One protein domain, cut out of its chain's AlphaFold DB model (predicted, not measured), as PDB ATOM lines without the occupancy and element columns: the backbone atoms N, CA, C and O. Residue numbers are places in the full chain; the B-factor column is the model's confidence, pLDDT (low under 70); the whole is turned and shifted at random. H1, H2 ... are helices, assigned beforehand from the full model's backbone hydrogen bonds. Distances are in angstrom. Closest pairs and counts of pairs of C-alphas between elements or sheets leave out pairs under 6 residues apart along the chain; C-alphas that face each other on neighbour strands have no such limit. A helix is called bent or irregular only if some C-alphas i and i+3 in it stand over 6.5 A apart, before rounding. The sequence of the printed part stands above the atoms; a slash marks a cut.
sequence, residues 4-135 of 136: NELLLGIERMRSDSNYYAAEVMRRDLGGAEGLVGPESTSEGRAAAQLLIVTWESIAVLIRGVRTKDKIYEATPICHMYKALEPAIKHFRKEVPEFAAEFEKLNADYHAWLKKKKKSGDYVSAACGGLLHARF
ATOM      1  N   ASN A   4     196.967 287.161 169.874       86.94
ATOM      2  CA  ASN A   4     195.697 286.963 169.182       86.94
ATOM      3  C   ASN A   4     195.413 288.139 168.240       86.94
ATOM      4  O   ASN A   4     195.023 287.921 167.097       86.94
ATOM      5  N   GLU A   5     195.674 289.368 168.689       87.56
ATOM      6  CA  GLU A   5     195.625 290.576 167.863       87.56
ATOM      7  C   GLU A   5     196.536 290.444 166.642       87.56
ATOM      8  O   GLU A   5     196.107 290.712 165.519       87.56
ATOM      9  N   LEU A   6     197.775 289.974 166.838       91.06
ATOM     10  CA  LEU A   6     198.687 289.784 165.715       91.06
ATOM     11  C   LEU A   6     198.233 288.655 164.784       91.06
ATOM     12  O   LEU A   6     198.334 288.795 163.569       91.06
ATOM     13  N   LEU A   7     197.707 287.551 165.317       89.25
ATOM     14  CA  LEU A   7     197.165 286.467 164.493       89.25
ATOM     15  C   LEU A   7     196.007 286.940 163.607       89.25
ATOM     16  O   LEU A   7     195.966 286.586 162.430       89.25
ATOM     17  N   LEU A   8     195.114 287.778 164.138       89.00
ATOM     18  CA  LEU A   8     194.063 288.426 163.349       89.00
ATOM     19  C   LEU A   8     194.649 289.380 162.300       89.00
ATOM     20  O   LEU A   8     194.153 289.435 161.179       89.00
ATOM     21  N   GLY A   9     195.715 290.110 162.632       90.81
ATOM     22  CA  GLY A   9     196.435 290.953 161.674       90.81
ATOM     23  C   GLY A   9     197.033 290.152 160.514       90.81
ATOM     24  O   GLY A   9     196.824 290.499 159.355       90.81
ATOM     25  N   ILE A  10     197.717 289.045 160.817       91.38
ATOM     26  CA  ILE A  10     198.292 288.130 159.820       91.38
ATOM     27  C   ILE A  10     197.192 287.528 158.941       91.38
ATOM     28  O   ILE A  10     197.359 287.447 157.727       91.38
ATOM     29  N   GLU A  11     196.069 287.117 159.534       88.94
ATOM     30  CA  GLU A  11     194.924 286.599 158.784       88.94
ATOM     31  C   GLU A  11     194.386 287.649 157.810       88.94
ATOM     32  O   GLU A  11     194.300 287.362 156.621       88.94
ATOM     33  N   ARG A  12     194.156 288.888 158.261       91.31
ATOM     34  CA  ARG A  12     193.691 289.983 157.394       91.31
ATOM     35  C   ARG A  12     194.645 290.272 156.240       91.31
ATOM     36  O   ARG A  12     194.190 290.423 155.114       91.31
ATOM     37  N   MET A  13     195.951 290.326 156.502       92.62
ATOM     38  CA  MET A  13     196.955 290.564 155.458       92.62
ATOM     39  C   MET A  13     196.970 289.450 154.406       92.62
ATOM     40  O   MET A  13     197.164 289.719 153.227       92.62
ATOM     41  N   ARG A  14     196.762 288.195 154.822       89.75
ATOM     42  CA  ARG A  14     196.773 287.031 153.920       89.75
ATOM     43  C   ARG A  14     195.424 286.747 153.260       89.75
ATOM     44  O   ARG A  14     195.384 286.016 152.275       89.75
ATOM     45  N   SER A  15     194.347 287.313 153.795       88.06
ATOM     46  CA  SER A  15     193.002 287.300 153.215       88.06
ATOM     47  C   SER A  15     192.752 288.493 152.279       88.06
ATOM     48  O   SER A  15     191.669 288.591 151.703       88.06
ATOM     49  N   ASP A  16     193.728 289.392 152.106       93.81
ATOM     50  CA  ASP A  16     193.656 290.478 151.125       93.81
ATOM     51  C   ASP A  16     193.504 289.921 149.700       93.81
ATOM     52  O   ASP A  16     194.177 288.961 149.313       93.81
ATOM     53  N   SER A  17     192.622 290.528 148.902       93.44
ATOM     54  CA  SER A  17     192.307 290.032 147.559       93.44
ATOM     55  C   SER A  17     193.507 290.071 146.616       93.44
ATOM     56  O   SER A  17     193.634 289.191 145.767       93.44
ATOM     57  N   ASN A  18     194.405 291.049 146.768       95.50
ATOM     58  CA  ASN A  18     195.606 291.144 145.942       95.50
ATOM     59  C   ASN A  18     196.634 290.097 146.364       95.50
ATOM     60  O   ASN A  18     197.260 289.476 145.507       95.50
ATOM     61  N   TYR A  19     196.774 289.858 147.673       95.38
ATOM     62  CA  TYR A  19     197.612 288.766 148.171       95.38
ATOM     63  C   TYR A  19     197.111 287.417 147.640       95.38
ATOM     64  O   TYR A  19     197.894 286.617 147.127       95.38
ATOM     65  N   TYR A  20     195.797 287.182 147.696       93.19
ATOM     66  CA  TYR A  20     195.191 285.965 147.165       93.19
ATOM     67  C   TYR A  20     195.404 285.818 145.652       93.19
ATOM     68  O   TYR A  20     195.846 284.761 145.204       93.19
ATOM     69  N   ALA A  21     195.166 286.871 144.866       94.69
ATOM     70  CA  ALA A  21     195.403 286.852 143.422       94.69
ATOM     71  C   ALA A  21     196.876 286.559 143.080       94.69
ATOM     72  O   ALA A  21     197.158 285.769 142.180       94.69
ATOM     73  N   ALA A  22     197.818 287.124 143.841       96.88
ATOM     74  CA  ALA A  22     199.241 286.845 143.681       96.88
ATOM     75  C   ALA A  22     199.602 285.386 144.026       96.88
ATOM     76  O   ALA A  22     200.414 284.777 143.328       96.88
ATOM     77  N   GLU A  23     198.991 284.788 145.058       94.75
ATOM     78  CA  GLU A  23     199.160 283.357 145.364       94.75
ATOM     79  C   GLU A  23     198.608 282.459 144.254       94.75
ATOM     80  O   GLU A  23     199.247 281.463 143.912       94.75
ATOM     81  N   VAL A  24     197.445 282.799 143.687       94.56
ATOM     82  CA  VAL A  24     196.855 282.068 142.552       94.56
ATOM     83  C   VAL A  24     197.795 282.127 141.352       94.56
ATOM     84  O   VAL A  24     198.214 281.084 140.859       94.56
ATOM     85  N   MET A  25     198.250 283.322 140.971       95.50
ATOM     86  CA  MET A  25     199.204 283.498 139.873       95.50
ATOM     87  C   MET A  25     200.503 282.713 140.099       95.50
ATOM     88  O   MET A  25     200.999 282.053 139.187       95.50
ATOM     89  N   ARG A  26     201.042 282.728 141.326       95.88
ATOM     90  CA  ARG A  26     202.225 281.933 141.689       95.88
ATOM     91  C   ARG A  26     201.998 280.444 141.438       95.88
ATOM     92  O   ARG A  26     202.923 279.763 141.011       95.88
ATOM     93  N   ARG A  27     200.812 279.923 141.753       93.12
ATOM     94  CA  ARG A  27     200.469 278.503 141.573       93.12
ATOM     95  C   ARG A  27     200.277 278.159 140.101       93.12
ATOM     96  O   ARG A  27     200.843 277.167 139.653       93.12
ATOM     97  N   ASP A  28     199.557 278.998 139.366       94.31
ATOM     98  CA  ASP A  28     199.269 278.800 137.943       94.31
ATOM     99  C   ASP A  28     200.546 278.819 137.093       94.31
ATOM    100  O   ASP A  28     200.675 278.061 136.134       94.31
ATOM    101  N   LEU A  29     201.535 279.625 137.492       93.19
ATOM    102  CA  LEU A  29     202.851 279.697 136.851       93.19
ATOM    103  C   LEU A  29     203.863 278.671 137.398       93.19
ATOM    104  O   LEU A  29     205.056 278.766 137.114       93.19
ATOM    105  N   GLY A  30     203.418 277.692 138.192       90.06
ATOM    106  CA  GLY A  30     204.262 276.595 138.680       90.06
ATOM    107  C   GLY A  30     205.216 276.957 139.824       90.06
ATOM    108  O   GLY A  30     206.056 276.144 140.203       90.06
ATOM    109  N   GLY A  31     205.092 278.146 140.416       93.19
ATOM    110  CA  GLY A  31     205.849 278.578 141.588       93.19
ATOM    111  C   GLY A  31     206.433 279.985 141.459       93.19
ATOM    112  O   GLY A  31     206.165 280.728 140.520       93.19
ATOM    113  N   ALA A  32     207.272 280.360 142.430       94.88
ATOM    114  CA  ALA A  32     207.944 281.659 142.414       94.88
ATOM    115  C   ALA A  32     208.918 281.816 141.235       94.88
ATOM    116  O   ALA A  32     209.120 282.933 140.775       94.88
ATOM    117  N   GLU A  33     209.481 280.722 140.712       94.88
ATOM    118  CA  GLU A  33     210.341 280.754 139.519       94.88
ATOM    119  C   GLU A  33     209.593 281.261 138.283       94.88
ATOM    120  O   GLU A  33     210.151 282.056 137.532       94.88
ATOM    121  N   GLY A  34     208.320 280.889 138.110       94.44
ATOM    122  CA  GLY A  34     207.488 281.391 137.015       94.44
ATOM    123  C   GLY A  34     207.198 282.892 137.118       94.44
ATOM    124  O   GLY A  34     207.088 283.572 136.101       94.44
ATOM    125  N   LEU A  35     207.155 283.439 138.337       95.81
ATOM    126  CA  LEU A  35     206.907 284.867 138.568       95.81
ATOM    127  C   LEU A  35     208.106 285.769 138.252       95.81
ATOM    128  O   LEU A  35     207.914 286.950 137.972       95.81
ATOM    129  N   VAL A  36     209.332 285.247 138.331       96.06
ATOM    130  CA  VAL A  36     210.574 286.031 138.164       96.06
ATOM    131  C   VAL A  36     211.529 285.447 137.117       96.06
ATOM    132  O   VAL A  36     212.701 285.821 137.041       96.06
ATOM    133  N   GLY A  37     211.059 284.475 136.339       91.88
ATOM    134  CA  GLY A  37     211.840 283.828 135.294       91.88
ATOM    135  C   GLY A  37     212.139 284.761 134.112       91.88
ATOM    136  O   GLY A  37     211.651 285.894 134.069       91.88
ATOM    137  N   PRO A  38     212.921 284.293 133.125       87.94
ATOM    138  CA  PRO A  38     213.243 285.065 131.920       87.94
ATOM    139  C   PRO A  38     212.002 285.582 131.174       87.94
ATOM    140  O   PRO A  38     212.000 286.717 130.714       87.94
ATOM    141  N   GLU A  39     210.929 284.787 131.154       89.50
ATOM    142  CA  GLU A  39     209.651 285.110 130.502       89.50
ATOM    143  C   GLU A  39     208.661 285.843 131.432       89.50
ATOM    144  O   GLU A  39     207.469 285.935 131.139       89.50
ATOM    145  N   SER A  40     209.119 286.332 132.591       92.56
ATOM    146  CA  SER A  40     208.229 286.972 133.564       92.56
ATOM    147  C   SER A  40     207.705 288.324 133.080       92.56
ATOM    148  O   SER A  40     208.442 289.209 132.632       92.56
ATOM    149  N   THR A  41     206.399 288.524 133.247       95.06
ATOM    150  CA  THR A  41     205.758 289.818 133.013       95.06
ATOM    151  C   THR A  41     206.078 290.800 134.146       95.06
ATOM    152  O   THR A  41     206.584 290.436 135.214       95.06
ATOM    153  N   SER A  42     205.793 292.086 133.931       94.50
ATOM    154  CA  SER A  42     205.815 293.080 135.014       94.50
ATOM    155  C   SER A  42     204.846 292.709 136.140       94.50
ATOM    156  O   SER A  42     205.179 292.862 137.312       94.50
ATOM    157  N   GLU A  43     203.683 292.169 135.783       96.19
ATOM    158  CA  GLU A  43     202.657 291.711 136.716       96.19
ATOM    159  C   GLU A  43     203.135 290.526 137.567       96.19
ATOM    160  O   GLU A  43     203.005 290.569 138.788       96.19
ATOM    161  N   GLY A  44     203.782 289.522 136.961       96.00
ATOM    162  CA  GLY A  44     204.357 288.390 137.695       96.00
ATOM    163  C   GLY A  44     205.406 288.835 138.717       96.00
ATOM    164  O   GLY A  44     205.373 288.425 139.881       96.00
ATOM    165  N   ARG A  45     206.287 289.765 138.326       96.56
ATOM    166  CA  ARG A  45     207.283 290.339 139.243       96.56
ATOM    167  C   ARG A  45     206.633 291.140 140.372       96.56
ATOM    168  O   ARG A  45     207.044 290.987 141.522       96.56
ATOM    169  N   ALA A  46     205.606 291.935 140.076       97.00
ATOM    170  CA  ALA A  46     204.855 292.676 141.088       97.00
ATOM    171  C   ALA A  46     204.126 291.739 142.069       97.00
ATOM    172  O   ALA A  46     204.161 291.968 143.277       97.00
ATOM    173  N   ALA A  47     203.538 290.644 141.578       97.38
ATOM    174  CA  ALA A  47     202.923 289.616 142.414       97.38
ATOM    175  C   ALA A  47     203.953 288.960 143.350       97.38
ATOM    176  O   ALA A  47     203.712 288.854 144.553       97.38
ATOM    177  N   ALA A  48     205.138 288.595 142.843       97.25
ATOM    178  CA  ALA A  48     206.215 288.068 143.684       97.25
ATOM    179  C   ALA A  48     206.648 289.069 144.767       97.25
ATOM    180  O   ALA A  48     206.801 288.689 145.931       97.25
ATOM    181  N   GLN A  49     206.811 290.345 144.407       97.12
ATOM    182  CA  GLN A  49     207.145 291.405 145.361       97.12
ATOM    183  C   GLN A  49     206.066 291.563 146.433       97.12
ATOM    184  O   GLN A  49     206.406 291.617 147.611       97.12
ATOM    185  N   LEU A  50     204.784 291.577 146.057       97.75
ATOM    186  CA  LEU A  50     203.672 291.695 147.001       97.75
ATOM    187  C   LEU A  50     203.681 290.560 148.031       97.75
ATOM    188  O   LEU A  50     203.584 290.821 149.234       97.75
ATOM    189  N   LEU A  51     203.839 289.311 147.578       97.56
ATOM    190  CA  LEU A  51     203.908 288.154 148.473       97.56
ATOM    191  C   LEU A  51     205.074 288.295 149.457       97.56
ATOM    192  O   LEU A  51     204.890 288.136 150.663       97.56
ATOM    193  N   ILE A  52     206.261 288.646 148.959       98.00
ATOM    194  CA  ILE A  52     207.468 288.760 149.784       98.00
ATOM    195  C   ILE A  52     207.359 289.924 150.776       98.00
ATOM    196  O   ILE A  52     207.607 289.730 151.962       98.00
ATOM    197  N   VAL A  53     206.935 291.110 150.335       96.94
ATOM    198  CA  VAL A  53     206.807 292.304 151.193       96.94
ATOM    199  C   VAL A  53     205.717 292.127 152.252       96.94
ATOM    200  O   VAL A  53     205.851 292.632 153.369       96.94
ATOM    201  N   THR A  54     204.664 291.363 151.954       97.38
ATOM    202  CA  THR A  54     203.658 290.991 152.960       97.38
ATOM    203  C   THR A  54     204.296 290.173 154.082       97.38
ATOM    204  O   THR A  54     204.101 290.481 155.258       97.38
ATOM    205  N   TRP A  55     205.112 289.172 153.742       97.19
ATOM    206  CA  TRP A  55     205.831 288.368 154.734       97.19
ATOM    207  C   TRP A  55     206.934 289.137 155.462       97.19
ATOM    208  O   TRP A  55     207.124 288.928 156.661       97.19
ATOM    209  N   GLU A  56     207.591 290.075 154.785       96.31
ATOM    210  CA  GLU A  56     208.532 291.016 155.398       96.31
ATOM    211  C   GLU A  56     207.832 291.868 156.467       96.31
ATOM    212  O   GLU A  56     208.299 291.990 157.600       96.31
ATOM    213  N   SER A  57     206.644 292.381 156.145       96.50
ATOM    214  CA  SER A  57     205.822 293.169 157.067       96.50
ATOM    215  C   SER A  57     205.343 292.330 158.255       96.50
ATOM    216  O   SER A  57     205.442 292.765 159.403       96.50
ATOM    217  N   ILE A  58     204.897 291.093 158.010       95.56
ATOM    218  CA  ILE A  58     204.549 290.132 159.068       95.56
ATOM    219  C   ILE A  58     205.756 289.885 159.986       95.56
ATOM    220  O   ILE A  58     205.604 289.888 161.209       95.56
ATOM    221  N   ALA A  59     206.958 289.715 159.429       96.12
ATOM    222  CA  ALA A  59     208.175 289.510 160.209       96.12
ATOM    223  C   ALA A  59     208.474 290.684 161.145       96.12
ATOM    224  O   ALA A  59     208.764 290.465 162.325       96.12
ATOM    225  N   VAL A  60     208.338 291.918 160.657       95.00
ATOM    226  CA  VAL A  60     208.502 293.124 161.477       95.00
ATOM    227  C   VAL A  60     207.459 293.175 162.598       95.00
ATOM    228  O   VAL A  60     207.815 293.409 163.754       95.00
ATOM    229  N   LEU A  61     206.187 292.881 162.304       94.19
ATOM    230  CA  LEU A  61     205.119 292.887 163.312       94.19
ATOM    231  C   LEU A  61     205.341 291.833 164.409       94.19
ATOM    232  O   LEU A  61     205.179 292.127 165.596       94.19
ATOM    233  N   ILE A  62     205.779 290.623 164.042       93.31
ATOM    234  CA  ILE A  62     206.055 289.534 164.993       93.31
ATOM    235  C   ILE A  62     207.140 289.921 166.003       93.31
ATOM    236  O   ILE A  62     207.064 289.520 167.170       93.31
ATOM    237  N   ARG A  63     208.129 290.734 165.613       89.12
ATOM    238  CA  ARG A  63     209.179 291.194 166.540       89.12
ATOM    239  C   ARG A  63     208.629 291.983 167.719       89.12
ATOM    240  O   ARG A  63     209.166 291.851 168.817       89.12
ATOM    241  N   GLY A  64     207.539 292.723 167.515       87.69
ATOM    242  CA  GLY A  64     206.865 293.497 168.557       87.69
ATOM    243  C   GLY A  64     206.149 292.657 169.621       87.69
ATOM    244  O   GLY A  64     205.677 293.212 170.612       87.69
ATOM    245  N   VAL A  65     206.060 291.331 169.454       88.81
ATOM    246  CA  VAL A  65     205.336 290.447 170.379       88.81
ATOM    247  C   VAL A  65     206.297 289.677 171.284       88.81
ATOM    248  O   VAL A  65     207.236 289.014 170.833       88.81
ATOM    249  N   ARG A  66     206.045 289.737 172.599       84.81
ATOM    250  CA  ARG A  66     206.901 289.135 173.636       84.81
ATOM    251  C   ARG A  66     206.927 287.606 173.569       84.81
ATOM    252  O   ARG A  66     208.001 287.013 173.614       84.81
ATOM    253  N   THR A  67     205.767 286.968 173.445       88.44
ATOM    254  CA  THR A  67     205.626 285.512 173.292       88.44
ATOM    255  C   THR A  67     205.223 285.190 171.856       88.44
ATOM    256  O   THR A  67     204.351 285.847 171.298       88.44
ATOM    257  N   LYS A  68     205.827 284.174 171.227       89.00
ATOM    258  CA  LYS A  68     205.611 283.885 169.790       89.00
ATOM    259  C   LYS A  68     205.054 282.490 169.487       89.00
ATOM    260  O   LYS A  68     204.660 282.249 168.356       89.00
ATOM    261  N   ASP A  69     204.943 281.618 170.491       87.38
ATOM    262  CA  ASP A  69     204.538 280.214 170.316       87.38
ATOM    263  C   ASP A  69     203.254 280.040 169.494       87.38
ATOM    264  O   ASP A  69     203.308 279.429 168.434       87.38
ATOM    265  N   LYS A  70     202.134 280.659 169.892       86.12
ATOM    266  CA  LYS A  70     200.866 280.558 169.146       86.12
ATOM    267  C   LYS A  70     200.975 281.044 167.698       86.12
ATOM    268  O   LYS A  70     200.354 280.480 166.804       86.12
ATOM    269  N   ILE A  71     201.758 282.099 167.469       88.19
ATOM    270  CA  ILE A  71     201.961 282.663 166.130       88.19
ATOM    271  C   ILE A  71     202.714 281.665 165.257       88.19
ATOM    272  O   ILE A  71     202.304 281.413 164.126       88.19
ATOM    273  N   TYR A  72     203.782 281.076 165.791       89.44
ATOM    274  CA  TYR A  72     204.576 280.072 165.096       89.44
ATOM    275  C   TYR A  72     203.778 278.791 164.831       89.44
ATOM    276  O   TYR A  72     203.839 278.268 163.726       89.44
ATOM    277  N   GLU A  73     202.967 278.328 165.778       85.12
ATOM    278  CA  GLU A  73     202.105 277.152 165.587       85.12
ATOM    279  C   GLU A  73     201.075 277.361 164.463       85.12
ATOM    280  O   GLU A  73     200.821 276.464 163.654       85.12
ATOM    281  N   ALA A  74     200.493 278.559 164.374       84.62
ATOM    282  CA  ALA A  74     199.447 278.845 163.399       84.62
ATOM    283  C   ALA A  74     199.979 279.201 162.001       84.62
ATOM    284  O   ALA A  74     199.366 278.834 161.000       84.62
ATOM    285  N   THR A  75     201.092 279.924 161.908       85.31
ATOM    286  CA  THR A  75     201.486 280.648 160.689       85.31
ATOM    287  C   THR A  75     202.426 279.820 159.793       85.31
ATOM    288  O   THR A  75     203.412 279.281 160.295       85.31
ATOM    289  N   PRO A  76     202.217 279.755 158.458       87.31
ATOM    290  CA  PRO A  76     203.018 278.933 157.538       87.31
ATOM    291  C   PRO A  76     204.383 279.550 157.166       87.31
ATOM    292  O   PRO A  76     204.735 279.617 155.991       87.31
ATOM    293  N   ILE A  77     205.166 280.002 158.151       90.56
ATOM    294  CA  ILE A  77     206.404 280.780 157.938       90.56
ATOM    295  C   ILE A  77     207.402 280.024 157.046       90.56
ATOM    296  O   ILE A  77     207.778 280.512 155.982       90.56
ATOM    297  N   CYS A  78     207.805 278.813 157.453       89.31
ATOM    298  CA  CYS A  78     208.778 278.013 156.697       89.31
ATOM    299  C   CYS A  78     208.275 277.651 155.298       89.31
ATOM    300  O   CYS A  78     209.040 277.700 154.335       89.31
ATOM    301  N   HIS A  79     207.003 277.259 155.181       89.50
ATOM    302  CA  HIS A  79     206.421 276.906 153.892       89.50
ATOM    303  C   HIS A  79     206.486 278.086 152.921       89.50
ATOM    304  O   HIS A  79     206.981 277.928 151.808       89.50
ATOM    305  N   MET A  80     206.056 279.269 153.361       93.50
ATOM    306  CA  MET A  80     206.044 280.447 152.500       93.50
ATOM    307  C   MET A  80     207.445 280.937 152.158       93.50
ATOM    308  O   MET A  80     207.678 281.313 151.013       93.50
ATOM    309  N   TYR A  81     208.395 280.860 153.095       95.00
ATOM    310  CA  TYR A  81     209.780 281.215 152.796       95.00
ATOM    311  C   TYR A  81     210.344 280.320 151.689       95.00
ATOM    312  O   TYR A  81     210.857 280.821 150.697       95.00
ATOM    313  N   LYS A  82     210.169 278.996 151.804       93.12
ATOM    314  CA  LYS A  82     210.610 278.039 150.775       93.12
ATOM    315  C   LYS A  82     209.916 278.258 149.432       93.12
ATOM    316  O   LYS A  82     210.565 278.198 148.397       93.12
ATOM    317  N   ALA A  83     208.610 278.516 149.450       93.62
ATOM    318  CA  ALA A  83     207.834 278.744 148.236       93.62
ATOM    319  C   ALA A  83     208.274 280.008 147.479       93.62
ATOM    320  O   ALA A  83     208.160 280.045 146.256       93.62
ATOM    321  N   LEU A  84     208.767 281.024 148.195       96.88
ATOM    322  CA  LEU A  84     209.176 282.320 147.646       96.88
ATOM    323  C   LEU A  84     210.697 282.467 147.486       96.88
ATOM    324  O   LEU A  84     211.146 283.418 146.848       96.88
ATOM    325  N   GLU A  85     211.492 281.532 148.010       96.56
ATOM    326  CA  GLU A  85     212.959 281.574 147.994       96.56
ATOM    327  C   GLU A  85     213.557 281.850 146.599       96.56
ATOM    328  O   GLU A  85     214.468 282.681 146.512       96.56
ATOM    329  N   PRO A  86     213.060 281.255 145.493       96.38
ATOM    330  CA  PRO A  86     213.579 281.569 144.162       96.38
ATOM    331  C   PRO A  86     213.390 283.043 143.767       96.38
ATOM    332  O   PRO A  86     214.320 283.668 143.252       96.38
ATOM    333  N   ALA A  87     212.227 283.630 144.070       97.06
ATOM    334  CA  ALA A  87     211.959 285.044 143.808       97.06
ATOM    335  C   ALA A  87     212.778 285.968 144.718       97.06
ATOM    336  O   ALA A  87     213.313 286.971 144.251       97.06
ATOM    337  N   ILE A  88     212.967 285.599 145.988       97.69
ATOM    338  CA  ILE A  88     213.852 286.332 146.905       97.69
ATOM    339  C   ILE A  88     215.279 286.377 146.338       97.69
ATOM    340  O   ILE A  88     215.871 287.452 146.242       97.69
ATOM    341  N   LYS A  89     215.822 285.233 145.898       96.88
ATOM    342  CA  LYS A  89     217.158 285.161 145.279       96.88
ATOM    343  C   LYS A  89     217.262 285.996 144.006       96.88
ATOM    344  O   LYS A  89     218.320 286.564 143.752       96.88
ATOM    345  N   HIS A  90     216.192 286.069 143.214       96.19
ATOM    346  CA  HIS A  90     216.149 286.920 142.030       96.19
ATOM    347  C   HIS A  90     216.287 288.400 142.406       96.19
ATOM    348  O   HIS A  90     217.230 289.045 141.953       96.19
ATOM    349  N   PHE A  91     215.419 288.919 143.279       95.88
ATOM    350  CA  PHE A  91     215.448 290.335 143.666       95.88
ATOM    351  C   PHE A  91     216.715 290.725 144.440       95.88
ATOM    352  O   PHE A  91     217.190 291.851 144.310       95.88
ATOM    353  N   ARG A  92     217.332 289.786 145.172       96.31
ATOM    354  CA  ARG A  92     218.610 290.017 145.868       96.31
ATOM    355  C   ARG A  92     219.790 290.335 144.956       96.31
ATOM    356  O   ARG A  92     220.770 290.902 145.430       96.31
ATOM    357  N   LYS A  93     219.712 289.998 143.666       94.50
ATOM    358  CA  LYS A  93     220.733 290.403 142.687       94.50
ATOM    359  C   LYS A  93     220.799 291.924 142.537       94.50
ATOM    360  O   LYS A  93     221.871 292.449 142.265       94.50
ATOM    361  N   GLU A  94     219.671 292.604 142.724       92.88
ATOM    362  CA  GLU A  94     219.549 294.060 142.608       92.88
ATOM    363  C   GLU A  94     219.538 294.740 143.981       92.88
ATOM    364  O   GLU A  94     220.171 295.776 144.168       92.88
ATOM    365  N   VAL A  95     218.851 294.142 144.959       94.62
ATOM    366  CA  VAL A  95     218.706 294.674 146.319       94.62
ATOM    367  C   VAL A  95     219.167 293.610 147.322       94.62
ATOM    368  O   VAL A  95     218.358 292.785 147.746       94.62
ATOM    369  N   PRO A  96     220.452 293.597 147.730       94.19
ATOM    370  CA  PRO A  96     221.022 292.514 148.539       94.19
ATOM    371  C   PRO A  96     220.272 292.201 149.842       94.19
ATOM    372  O   PRO A  96     220.201 291.042 150.244       94.19
ATOM    373  N   GLU A  97     219.674 293.211 150.480       93.81
ATOM    374  CA  GLU A  97     218.924 293.060 151.738       93.81
ATOM    375  C   GLU A  97     217.435 292.730 151.541       93.81
ATOM    376  O   GLU A  97     216.669 292.694 152.505       93.81
ATOM    377  N   PHE A  98     216.992 292.473 150.308       95.06
ATOM    378  CA  PHE A  98     215.594 292.157 150.041       95.06
ATOM    379  C   PHE A  98     215.153 290.899 150.807       95.06
ATOM    380  O   PHE A  98     215.814 289.852 150.765       95.06
ATOM    381  N   ALA A  99     214.012 291.007 151.492       96.50
ATOM    382  CA  ALA A  99     213.422 289.968 152.336       96.50
ATOM    383  C   ALA A  99     214.254 289.556 153.575       96.50
ATOM    384  O   ALA A  99     214.136 288.425 154.060       96.50
ATOM    385  N   ALA A 100     215.167 290.411 154.056       97.12
ATOM    386  CA  ALA A 100     216.043 290.090 155.186       97.12
ATOM    387  C   ALA A 100     215.268 289.822 156.487       97.12
ATOM    388  O   ALA A 100     215.683 289.000 157.309       97.12
ATOM    389  N   GLU A 101     214.143 290.498 156.705       97.25
ATOM    390  CA  GLU A 101     213.345 290.335 157.917       97.25
ATOM    391  C   GLU A 101     212.572 289.019 157.890       97.25
ATOM    392  O   GLU A 101     212.521 288.317 158.905       97.25
ATOM    393  N   PHE A 102     212.051 288.640 156.723       97.00
ATOM    394  CA  PHE A 102     211.402 287.362 156.487       97.00
ATOM    395  C   PHE A 102     212.385 286.193 156.610       97.00
ATOM    396  O   PHE A 102     212.060 285.179 157.230       97.00
ATOM    397  N   GLU A 103     213.615 286.342 156.112       96.75
ATOM    398  CA  GLU A 103     214.677 285.347 156.307       96.75
ATOM    399  C   GLU A 103     215.010 285.146 157.792       96.75
ATOM    400  O   GLU A 103     215.054 284.008 158.269       96.75
ATOM    401  N   LYS A 104     215.164 286.239 158.552       96.44
ATOM    402  CA  LYS A 104     215.365 286.175 160.009       96.44
ATOM    403  C   LYS A 104     214.183 285.498 160.708       96.44
ATOM    404  O   LYS A 104     214.396 284.624 161.546       96.44
ATOM    405  N   LEU A 105     212.946 285.834 160.327       95.62
ATOM    406  CA  LEU A 105     211.744 285.186 160.860       95.62
ATOM    407  C   LEU A 105     211.749 283.674 160.588       95.62
ATOM    408  O   LEU A 105     211.421 282.887 161.477       95.62
ATOM    409  N   ASN A 106     212.134 283.250 159.383       95.06
ATOM    410  CA  ASN A 106     212.227 281.834 159.043       95.06
ATOM    411  C   ASN A 106     213.305 281.111 159.874       95.06
ATOM    412  O   ASN A 106     213.079 279.997 160.358       95.06
ATOM    413  N   ALA A 107     214.456 281.748 160.105       94.56
ATOM    414  CA  ALA A 107     215.498 281.214 160.980       94.56
ATOM    415  C   ALA A 107     215.013 281.070 162.438       94.56
ATOM    416  O   ALA A 107     215.194 280.011 163.049       94.56
ATOM    417  N   ASP A 108     214.330 282.088 162.970       93.50
ATOM    418  CA  ASP A 108     213.736 282.062 164.312       93.50
ATOM    419  C   ASP A 108     212.688 280.951 164.446       93.50
ATOM    420  O   ASP A 108     212.667 280.216 165.441       93.50
ATOM    421  N   TYR A 109     211.850 280.780 163.422       91.38
ATOM    422  CA  TYR A 109     210.862 279.709 163.356       91.38
ATOM    423  C   TYR A 109     211.524 278.322 163.370       91.38
ATOM    424  O   TYR A 109     211.116 277.440 164.131       91.38
ATOM    425  N   HIS A 110     212.604 278.120 162.610       90.12
ATOM    426  CA  HIS A 110     213.375 276.874 162.647       90.12
ATOM    427  C   HIS A 110     214.024 276.611 164.014       90.12
ATOM    428  O   HIS A 110     214.016 275.469 164.492       90.12
ATOM    429  N   ALA A 111     214.555 277.644 164.672       90.88
ATOM    430  CA  ALA A 111     215.107 277.528 166.018       90.88
ATOM    431  C   ALA A 111     214.028 277.135 167.041       90.88
ATOM    432  O   ALA A 111     214.266 276.279 167.900       90.88
ATOM    433  N   TRP A 112     212.830 277.711 166.925       89.38
ATOM    434  CA  TRP A 112     211.670 277.348 167.733       89.38
ATOM    435  C   TRP A 112     211.216 275.902 167.482       89.38
ATOM    436  O   TRP A 112     211.098 275.127 168.434       89.38
ATOM    437  N   LEU A 113     211.083 275.484 166.219       84.06
ATOM    438  CA  LEU A 113     210.737 274.106 165.856       84.06
ATOM    439  C   LEU A 113     211.729 273.092 166.433       84.06
ATOM    440  O   LEU A 113     211.331 272.045 166.941       84.06
ATOM    441  N   LYS A 114     213.032 273.393 166.381       84.88
ATOM    442  CA  LYS A 114     214.076 272.532 166.956       84.88
ATOM    443  C   LYS A 114     213.918 272.379 168.472       84.88
ATOM    444  O   LYS A 114     214.199 271.303 168.992       84.88
ATOM    445  N   LYS A 115     213.470 273.424 169.179       84.31
ATOM    446  CA  LYS A 115     213.177 273.367 170.620       84.31
ATOM    447  C   LYS A 115     211.930 272.523 170.906       84.31
ATOM    448  O   LYS A 115     212.007 271.635 171.744       84.31
ATOM    449  N   LYS A 116     210.833 272.724 170.167       79.69
ATOM    450  CA  LYS A 116     209.582 271.955 170.335       79.69
ATOM    451  C   LYS A 116     209.744 270.468 170.010       79.69
ATOM    452  O   LYS A 116     209.272 269.616 170.752       79.69
ATOM    453  N   LYS A 117     210.496 270.122 168.959       72.38
ATOM    454  CA  LYS A 117     210.810 268.714 168.641       72.38
ATOM    455  C   LYS A 117     211.569 268.005 169.764       72.38
ATOM    456  O   LYS A 117     211.407 266.805 169.932       72.38
ATOM    457  N   LYS A 118     212.391 268.734 170.525       70.88
ATOM    458  CA  LYS A 118     213.097 268.183 171.689       70.88
ATOM    459  C   LYS A 118     212.193 267.989 172.907       70.88
ATOM    460  O   LYS A 118     212.542 267.166 173.742       70.88
ATOM    461  N   SER A 119     211.082 268.725 173.024       65.56
ATOM    462  CA  SER A 119     210.144 268.570 174.146       65.56
ATOM    463  C   SER A 119     209.121 267.449 173.933       65.56
ATOM    464  O   SER A 119     208.526 267.001 174.899       65.56
ATOM    465  N   GLY A 120     208.959 266.951 172.700       58.12
ATOM    466  CA  GLY A 120     208.054 265.838 172.377       58.12
ATOM    467  C   GLY A 120     206.593 266.240 172.126       58.12
ATOM    468  O   GLY A 120     205.797 265.388 171.748       58.12
ATOM    469  N   ASP A 121     206.248 267.526 172.252       57.75
ATOM    470  CA  ASP A 121     204.849 267.997 172.283       57.75
ATOM    471  C   ASP A 121     204.260 268.418 170.918       57.75
ATOM    472  O   ASP A 121     203.120 268.876 170.858       57.75
ATOM    473  N   TYR A 122     205.008 268.336 169.806       54.78
ATOM    474  CA  TYR A 122     204.602 268.968 168.535       54.78
ATOM    475  C   TYR A 122     204.307 267.973 167.400       54.78
ATOM    476  O   TYR A 122     205.221 267.340 166.868       54.78
ATOM    477  N   VAL A 123     203.030 267.888 166.994       54.22
ATOM    478  CA  VAL A 123     202.492 266.873 166.056       54.22
ATOM    479  C   VAL A 123     202.093 267.450 164.679       54.22
ATOM    480  O   VAL A 123     202.018 266.711 163.699       54.22
ATOM    481  N   SER A 124     201.900 268.766 164.526       52.25
ATOM    482  CA  SER A 124     201.418 269.352 163.260       52.25
ATOM    483  C   SER A 124     202.562 269.698 162.293       52.25
ATOM    484  O   SER A 124     203.080 270.812 162.302       52.25
ATOM    485  N   ALA A 125     202.974 268.718 161.482       49.34
ATOM    486  CA  ALA A 125     203.724 268.832 160.218       49.34
ATOM    487  C   ALA A 125     204.740 270.000 160.079       49.34
ATOM    488  O   ALA A 125     204.404 271.165 159.871       49.34
ATOM    489  N   ALA A 126     206.024 269.635 160.067       59.59
ATOM    490  CA  ALA A 126     207.221 270.447 160.321       59.59
ATOM    491  C   ALA A 126     207.459 271.774 159.549       59.59
ATOM    492  O   ALA A 126     208.456 272.422 159.849       59.59
ATOM    493  N   CYS A 127     206.618 272.206 158.601       60.19
ATOM    494  CA  CYS A 127     206.750 273.518 157.933       60.19
ATOM    495  C   CYS A 127     205.428 274.165 157.488       60.19
ATOM    496  O   CYS A 127     205.464 275.322 157.078       60.19
ATOM    497  N   GLY A 128     204.292 273.462 157.567       53.28
ATOM    498  CA  GLY A 128     203.004 274.000 157.126       53.28
ATOM    499  C   GLY A 128     202.398 274.989 158.123       53.28
ATOM    500  O   GLY A 128     201.864 276.006 157.714       53.28
ATOM    501  N   GLY A 129     202.489 274.732 159.429       57.34
ATOM    502  CA  GLY A 129     201.662 275.456 160.407       57.34
ATOM    503  C   GLY A 129     200.169 275.110 160.263       57.34
ATOM    504  O   GLY A 129     199.740 274.539 159.258       57.34
ATOM    505  N   LEU A 130     199.355 275.423 161.276       57.25
ATOM    506  CA  LEU A 130     197.925 275.058 161.276       57.25
ATOM    507  C   LEU A 130     197.129 275.748 160.156       57.25
ATOM    508  O   LEU A 130     196.176 275.178 159.631       57.25
ATOM    509  N   LEU A 131     197.534 276.953 159.748       55.56
ATOM    510  CA  LEU A 131     196.877 277.696 158.672       55.56
ATOM    511  C   LEU A 131     197.324 277.260 157.271       55.56
ATOM    512  O   LEU A 131     196.818 277.815 156.299       55.56
ATOM    513  N   HIS A 132     198.225 276.277 157.125       55.31
ATOM    514  CA  HIS A 132     198.586 275.771 155.797       55.31
ATOM    515  C   HIS A 132     197.356 275.316 155.022       55.31
ATOM    516  O   HIS A 132     197.183 275.726 153.889       55.31
ATOM    517  N   ALA A 133     196.471 274.546 155.659       51.34
ATOM    518  CA  ALA A 133     195.294 273.969 155.011       51.34
ATOM    519  C   ALA A 133     194.249 275.010 154.568       51.34
ATOM    520  O   ALA A 133     193.377 274.692 153.772       51.34
ATOM    521  N   ARG A 134     194.309 276.246 155.086       51.00
ATOM    522  CA  ARG A 134     193.373 277.328 154.731       51.00
ATOM    523  C   ARG A 134     193.868 278.187 153.564       51.00
ATOM    524  O   ARG A 134     193.068 278.840 152.909       51.00
ATOM    525  N   PHE A 135     195.177 278.191 153.323       47.47
ATOM    526  CA  PHE A 135     195.831 278.971 152.266       47.47
ATOM    527  C   PHE A 135     196.700 278.084 151.360       47.47
ATOM    528  O   PHE A 135     197.616 278.584 150.708       47.47
TER     529      PHE A 135
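Overview. This is residues 4 to 135 of the 136 residues of an uncharacterized protein of Bradyrhizobium icense (UniProt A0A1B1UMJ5). One long helix, H4, runs through the body, with H1 and H2 one after the other along one side of it and the hairpin of H6 and H7 slanting across another. Short H3 packs near where H4 begins, short H5 sits between H1 and H7, and residues 120 to 135, with H8, fold back from the end of H7. The printed part has 132 residues with eight named helices, H1 to H8 in order, and no named strand; the class is all helix, with the packing part aligned and part crossed. It is compact, with a radius of gyration of the C-alphas of 14.8 A, yet elongated in outline, spanning 47 by 29 by 26 A.

Along the chain. H1, residues 4 to 14, begins at C-alpha 4 (195.697, 286.963, 169.182) and is 15.3 A long. H2, residues 17 to 28, measures 16.3 A, and H3 is residues 32 to 36. H4, residues 42 to 63, runs 31.8 A from C-alpha 42 (205.815, 293.080, 135.014). H5 is residues 69 to 74. H6, residues 77 to 91, is 19.4 A long and irregular: C-alphas 83 and 86 are 7.6 A apart. H7, residues 100 to 119, measures 29.3 A. H8, residues 130 to 134, is only just irregular, with C-alphas 130 and 133 6.9 A apart; it ends at C-alpha 134 (193.373, 277.328, 154.731).

Arrangement. H4 is the hub, touching five helices. With residues 54 to 62 alone it touches H1 at a shallow tilt of 5 degrees, opposite ways; the closest C-alphas, of Ile 10 and Ile 58, are 6.6 A apart. With residues 44 to 51 alone it touches H2 at a steep tilt of 60 degrees, closest at Ala 22 and Ala 47, C-alphas 4.8 A apart. H3 touches H4, closest at the C-alphas of Leu 35 and Gly 44, 4.4 A. H6 touches H4 at a steep tilt of 50 degrees, closest at the C-alphas of Ala 48 and Ala 87, 6.5 A. H7 touches H4 with residues 100 to 105 alone, at a steep tilt of 54 degrees, closest at the C-alphas of Glu 56 and Phe 102, 4.8 A. H6 and H7 form a helical hairpin at a shallow tilt of 29 degrees, closest at the C-alphas of Cys 78 and Asn 106, 5.7 A. H5 and H8 only just touch, with 3 pairs of C-alphas within 8 A, the closest those of Ala 74 and Leu 130, 4.6 A. H1, H2, H3, H4, H5 and H7 have every O i to N i+4 pair within hydrogen-bond range; H6 has 9 of 11, and H8 has 0 of 1, with 1 of 2 O i to N i+3 pairs.

Size, cuts and confidence. The two C-alphas farthest apart, of Glu 39 and Ser 119, are 46.7 A apart. The printed part has no cut and no long link. Residues 119 to 135 have pLDDT under 70.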